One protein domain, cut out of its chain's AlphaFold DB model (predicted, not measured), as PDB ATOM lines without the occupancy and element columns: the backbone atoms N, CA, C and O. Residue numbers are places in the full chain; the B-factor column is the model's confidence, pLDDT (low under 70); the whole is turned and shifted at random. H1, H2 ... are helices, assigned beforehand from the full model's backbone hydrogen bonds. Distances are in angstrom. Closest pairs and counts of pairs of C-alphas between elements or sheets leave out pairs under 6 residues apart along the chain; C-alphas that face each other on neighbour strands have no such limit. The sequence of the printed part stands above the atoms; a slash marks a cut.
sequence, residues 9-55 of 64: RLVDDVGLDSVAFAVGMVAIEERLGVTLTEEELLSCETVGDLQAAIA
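This is residues 9 to 55 of the 64 residues of the protein "Acyl carrier protein" of Mycobacterium avium 10-5581 (UniProt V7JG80). One long helix, H1, forms one side of the model, and two shorter helices, H2 and H3, form the other side across a gap, so that the three centres make a triangle with few contacts. The first printed stretch, residues 9 to 17, has no named element and curls near the ends where H1 and H3 begin. The printed part has 47 residues, with three named helices in the order H1, H2, H3 and no named strand; its class is all helix. The whole is compact, with a radius of gyration of the C-alphas of 9.8 A, and its C-alphas span 27 by 19 by 16 A.

Start at Arg 9 and read on to Ser 18, whose C-alpha at (98.231, 120.703, 183.373) begins H1. H1 holds residues 18 to 32 and measures 21.0 A from first to last C-alpha, ending at (98.862, 122.641, 162.506). Next find H2, residues 38 to 42, 6.0 A long. Then H3, residues 47 to 55, runs 12.2 A to C-alpha 55 at (101.061, 113.082, 161.941).

Look first at H1, which touches no helix. It is apart from H2, and only just apart from H3, with the closest C-alphas 8.3 A from each other. H2 and H3 are close but not clearly touching: their closest C-alphas, those of Leu 41 and Leu 50, are 7.0 A apart. In H1, H2 and H3, every O i to N i+4 pair is within hydrogen-bond range.

The two C-alphas farthest apart are those of Asp 12 and Gly 33, at 26.6 A. The printed part has no cut, and the links H1 to H2 and H2 to H3 are tight. The mean pLDDT of the printed part is 76.5; look for values under 70 at residues 9 to 16 and at residue 18.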
ATOM      1  N   ARG A   9     109.811 112.295 178.195       69.06
ATOM      2  CA  ARG A   9     108.476 112.170 178.771       69.06
ATOM      3  C   ARG A   9     107.853 113.552 178.900       69.06
ATOM      4  O   ARG A   9     108.438 114.447 179.511       69.06
ATOM      5  N   LEU A  10     106.664 113.724 178.327       67.88
ATOM      6  CA  LEU A  10     105.967 115.016 178.281       67.88
ATOM      7  C   LEU A  10     105.794 115.606 179.688       67.88
ATOM      8  O   LEU A  10     106.101 116.772 179.927       67.88
ATOM      9  N   VAL A  11     105.383 114.771 180.640       65.06
ATOM     10  CA  VAL A  11     105.136 115.180 182.028       65.06
ATOM     11  C   VAL A  11     106.434 115.260 182.844       65.06
ATOM     12  O   VAL A  11     106.655 116.238 183.549       65.06
ATOM     13  N   ASP A  12     107.305 114.254 182.727       56.50
ATOM     14  CA  ASP A  12     108.446 114.047 183.639       56.50
ATOM     15  C   ASP A  12     109.714 114.827 183.221       56.50
ATOM     16  O   ASP A  12     110.433 115.340 184.075       56.50
ATOM     17  N   ASP A  13     109.979 114.965 181.912       57.28
ATOM     18  CA  ASP A  13     111.211 115.575 181.375       57.28
ATOM     19  C   ASP A  13     111.011 117.002 180.838       57.28
ATOM     20  O   ASP A  13     111.939 117.818 180.868       57.28
ATOM     21  N   VAL A  14     109.817 117.317 180.322       58.66
ATOM     22  CA  VAL A  14     109.498 118.649 179.767       58.66
ATOM     23  C   VAL A  14     108.807 119.540 180.806       58.66
ATOM     24  O   VAL A  14     108.814 120.762 180.665       58.66
ATOM     25  N   GLY A  15     108.271 118.950 181.880       61.28
ATOM     26  CA  GLY A  15     107.513 119.680 182.890       61.28
ATOM     27  C   GLY A  15     106.208 120.229 182.322       61.28
ATOM     28  O   GLY A  15     105.856 121.375 182.601       61.28
ATOM     29  N   LEU A  16     105.511 119.453 181.476       65.62
ATOM     30  CA  LEU A  16     104.137 119.789 181.112       65.62
ATOM     31  C   LEU A  16     103.252 119.661 182.359       65.62
ATOM     32  O   LEU A  16     102.666 118.617 182.631       65.62
ATOM     33  N   ASP A  17     103.137 120.752 183.110       72.69
ATOM     34  CA  ASP A  17     102.027 120.961 184.029       72.69
ATOM     35  C   ASP A  17     100.698 120.960 183.256       72.69
ATOM     36  O   ASP A  17     100.655 121.256 182.056       72.69
ATOM     37  N   SER A  18      99.586 120.709 183.952       68.38
ATOM     38  CA  SER A  18      98.231 120.703 183.373       68.38
ATOM     39  C   SER A  18      97.911 121.951 182.531       68.38
ATOM     40  O   SER A  18      97.176 121.872 181.549       68.38
ATOM     41  N   VAL A  19      98.515 123.100 182.859       79.75
ATOM     42  CA  VAL A  19      98.400 124.352 182.094       79.75
ATOM     43  C   VAL A  19      99.306 124.373 180.862       79.75
ATOM     44  O   VAL A  19      98.860 124.764 179.786       79.75
ATOM     45  N   ALA A  20     100.571 123.966 180.993       76.81
ATOM     46  CA  ALA A  20     101.518 123.937 179.876       76.81
ATOM     47  C   ALA A  20     101.054 122.970 178.777       76.81
ATOM     48  O   ALA A  20     101.227 123.243 177.592       76.81
ATOM     49  N   PHE A  21     100.395 121.889 179.183       74.25
ATOM     50  CA  PHE A  21      99.733 120.954 178.293       74.25
ATOM     51  C   PHE A  21      98.545 121.576 177.550       74.25
ATOM     52  O   PHE A  21      98.506 121.508 176.323       74.25
ATOM     53  N   ALA A  22      97.636 122.262 178.250       78.62
ATOM     54  CA  ALA A  22      96.521 122.963 177.609       78.62
ATOM     55  C   ALA A  22      97.003 124.028 176.607       78.62
ATOM     56  O   ALA A  22      96.477 124.137 175.504       78.62
ATOM     57  N   VAL A  23      98.057 124.772 176.956       82.94
ATOM     58  CA  VAL A  23      98.689 125.743 176.049       82.94
ATOM     59  C   VAL A  23      99.362 125.046 174.860       82.94
ATOM     60  O   VAL A  23      99.312 125.559 173.745       82.94
ATOM     61  N   GLY A  24      99.984 123.885 175.081       78.62
ATOM     62  CA  GLY A  24     100.596 123.068 174.035       78.62
ATOM     63  C   GLY A  24      99.578 122.574 173.010       78.62
ATOM     64  O   GLY A  24      99.817 122.744 171.817       78.62
ATOM     65  N   MET A  25      98.441 122.042 173.469       76.69
ATOM     66  CA  MET A  25      97.325 121.629 172.606       76.69
ATOM     67  C   MET A  25      96.828 122.782 171.746       76.69
ATOM     68  O   MET A  25      96.890 122.689 170.525       76.69
ATOM     69  N   VAL A  26      96.471 123.908 172.373       81.44
ATOM     70  CA  VAL A  26      95.966 125.081 171.649       81.44
ATOM     71  C   VAL A  26      96.995 125.570 170.628       81.44
ATOM     72  O   VAL A  26      96.653 125.858 169.488       81.44
ATOM     73  N   ALA A  27      98.283 125.596 170.980       83.38
ATOM     74  CA  ALA A  27      99.335 125.990 170.047       83.38
ATOM     75  C   ALA A  27      99.522 124.997 168.882       83.38
ATOM     76  O   ALA A  27      99.930 125.410 167.794       83.38
ATOM     77  N   ILE A  28      99.276 123.703 169.103       80.25
ATOM     78  CA  ILE A  28      99.307 122.660 168.070       80.25
ATOM     79  C   ILE A  28      98.093 122.815 167.151       80.25
ATOM     80  O   ILE A  28      98.277 122.908 165.939       80.25
ATOM     81  N   GLU A  29      96.893 122.946 167.709       82.88
ATOM     82  CA  GLU A  29      95.649 123.214 166.983       82.88
ATOM     83  C   GLU A  29      95.765 124.487 166.131       82.88
ATOM     84  O   GLU A  29      95.506 124.463 164.928       82.88
ATOM     85  N   GLU A  30      96.254 125.591 166.702       83.19
ATOM     86  CA  GLU A  30      96.404 126.866 165.993       83.19
ATOM     87  C   GLU A  30      97.470 126.832 164.889       83.19
ATOM     88  O   GLU A  30      97.331 127.520 163.875       83.19
ATOM     89  N   ARG A  31      98.558 126.066 165.063       82.31
ATOM     90  CA  ARG A  31      99.658 126.025 164.081       82.31
ATOM     91  C   ARG A  31      99.487 124.971 163.004       82.31
ATOM     92  O   ARG A  31      99.955 125.181 161.885       82.31
ATOM     93  N   LEU A  32      98.930 123.822 163.362       81.25
ATOM     94  CA  LEU A  32      98.862 122.641 162.506       81.25
ATOM     95  C   LEU A  32      97.432 122.355 162.037       81.25
ATOM     96  O   LEU A  32      97.285 121.662 161.031       81.25
ATOM     97  N   GLY A  33      96.410 122.904 162.704       80.31
ATOM     98  CA  GLY A  33      95.004 122.644 162.388       80.31
ATOM     99  C   GLY A  33      94.579 121.213 162.710       80.31
ATOM    100  O   GLY A  33      93.751 120.654 161.997       80.31
ATOM    101  N   VAL A  34      95.205 120.592 163.711       81.25
ATOM    102  CA  VAL A  34      94.876 119.236 164.173       81.25
ATOM    103  C   VAL A  34      94.265 119.322 165.559       81.25
ATOM    104  O   VAL A  34      94.809 120.027 166.404       81.25
ATOM    105  N   THR A  35      93.178 118.596 165.790       81.06
ATOM    106  CA  THR A  35      92.459 118.585 167.067       81.06
ATOM    107  C   THR A  35      92.658 117.226 167.711       81.06
ATOM    108  O   THR A  35      92.025 116.260 167.309       81.06
ATOM    109  N   LEU A  36      93.550 117.146 168.696       77.38
ATOM    110  CA  LEU A  36      93.801 115.905 169.428       77.38
ATOM    111  C   LEU A  36      92.813 115.772 170.581       77.38
ATOM    112  O   LEU A  36      92.560 116.733 171.310       77.38
ATOM    113  N   THR A  37      92.289 114.569 170.784       80.19
ATOM    114  CA  THR A  37      91.413 114.299 171.927       80.19
ATOM    115  C   THR A  37      92.207 114.094 173.222       80.19
ATOM    116  O   THR A  37      93.367 113.678 173.208       80.19
ATOM    117  N   GLU A  38      91.573 114.346 174.375       75.00
ATOM    118  CA  GLU A  38      92.188 114.084 175.688       75.00
ATOM    119  C   GLU A  38      92.643 112.624 175.828       75.00
ATOM    120  O   GLU A  38      93.695 112.370 176.405       75.00
ATOM    121  N   GLU A  39      91.894 111.668 175.275       78.12
ATOM    122  CA  GLU A  39      92.246 110.243 175.307       78.12
ATOM    123  C   GLU A  39      93.516 109.940 174.502       78.12
ATOM    124  O   GLU A  39      94.393 109.225 174.988       78.12
ATOM    125  N   GLU A  40      93.658 110.513 173.307       77.00
ATOM    126  CA  GLU A  40      94.862 110.347 172.486       77.00
ATOM    127  C   GLU A  40      96.084 110.957 173.147       77.00
ATOM    128  O   GLU A  40      97.164 110.370 173.131       77.00
ATOM    129  N   LEU A  41      95.913 112.106 173.790       73.81
ATOM    130  CA  LEU A  41      97.005 112.730 174.508       73.81
ATOM    131  C   LEU A  41      97.368 111.999 175.795       73.81
ATOM    132  O   LEU A  41      98.548 111.912 176.118       73.81
ATOM    133  N   LEU A  42      96.388 111.456 176.520       75.00
ATOM    134  CA  LEU A  42      96.643 110.573 177.661       75.00
ATOM    135  C   LEU A  42      97.323 109.273 177.217       75.00
ATOM    136  O   LEU A  42      98.065 108.679 177.996       75.00
ATOM    137  N   SER A  43      97.101 108.857 175.969       78.62
ATOM    138  CA  SER A  43      97.827 107.761 175.331       78.62
ATOM    139  C   SER A  43      99.234 108.159 174.858       78.62
ATOM    140  O   SER A  43     100.029 107.269 174.559       78.62
ATOM    141  N   CYS A  44      99.561 109.456 174.782       80.38
ATOM    142  CA  CYS A  44     100.883 109.953 174.402       80.38
ATOM    143  C   CYS A  44     101.778 110.131 175.637       80.38
ATOM    144  O   CYS A  44     101.666 111.109 176.375       80.38
ATOM    145  N   GLU A  45     102.729 109.222 175.844       77.06
ATOM    146  CA  GLU A  45     103.663 109.305 176.977       77.06
ATOM    147  C   GLU A  45     104.896 110.169 176.659       77.06
ATOM    148  O   GLU A  45     105.479 110.816 177.542       77.06
ATOM    149  N   THR A  46     105.286 110.211 175.384       83.62
ATOM    150  CA  THR A  46     106.496 110.891 174.918       83.62
ATOM    151  C   THR A  46     106.205 111.965 173.875       83.62
ATOM    152  O   THR A  46     105.151 111.997 173.237       83.62
ATOM    153  N   VAL A  47     107.174 112.858 173.661       80.25
ATOM    154  CA  VAL A  47     107.106 113.837 172.564       80.25
ATOM    155  C   VAL A  47     107.000 113.133 171.204       80.25
ATOM    156  O   VAL A  47     106.332 113.643 170.306       80.25
ATOM    157  N   GLY A  48     107.617 111.957 171.055       81.25
ATOM    158  CA  GLY A  48     107.510 111.127 169.859       81.25
ATOM    159  C   GLY A  48     106.084 110.640 169.596       81.25
ATOM    160  O   GLY A  48     105.625 110.739 168.459       81.25
ATOM    161  N   ASP A  49     105.372 110.195 170.636       83.94
ATOM    162  CA  ASP A  49     103.965 109.783 170.520       83.94
ATOM    163  C   ASP A  49     103.077 110.952 170.104       83.94
ATOM    164  O   ASP A  49     102.298 110.828 169.164       83.94
ATOM    165  N   LEU A  50     103.273 112.127 170.715       79.38
ATOM    166  CA  LEU A  50     102.540 113.337 170.340       79.38
ATOM    167  C   LEU A  50     102.790 113.717 168.873       79.38
ATOM    168  O   LEU A  50     101.860 114.049 168.143       79.38
ATOM    169  N   GLN A  51     104.044 113.648 168.412       80.19
ATOM    170  CA  GLN A  51     104.370 113.894 167.006       80.19
ATOM    171  C   GLN A  51     103.726 112.865 166.072       80.19
ATOM    172  O   GLN A  51     103.302 113.234 164.976       80.19
ATOM    173  N   ALA A  52     103.667 111.596 166.480       83.69
ATOM    174  CA  ALA A  52     103.035 110.537 165.706       83.69
ATOM    175  C   ALA A  52     101.513 110.721 165.637       83.69
ATOM    176  O   ALA A  52     100.958 110.608 164.549       83.69
ATOM    177  N   ALA A  53     100.867 111.079 166.750       81.56
ATOM    178  CA  ALA A  53      99.439 111.377 166.808       81.56
ATOM    179  C   ALA A  53      99.086 112.558 165.889       81.56
ATOM    180  O   ALA A  53      98.254 112.423 165.000       81.56
ATOM    181  N   ILE A  54      99.828 113.668 165.980       79.94
ATOM    182  CA  ILE A  54      99.681 114.827 165.077       79.94
ATOM    183  C   ILE A  54      99.869 114.445 163.602       79.94
ATOM    184  O   ILE A  54      99.246 115.035 162.722       79.94
ATOM    185  N   ALA A  55     100.788 113.521 163.308       81.44
ATOM    186  CA  ALA A  55     101.061 113.082 161.941       81.44
ATOM    187  C   ALA A  55     100.022 112.085 161.408       81.44
ATOM    188  O   ALA A  55      99.847 111.994 160.191       81.44
TER     189      ALA A  55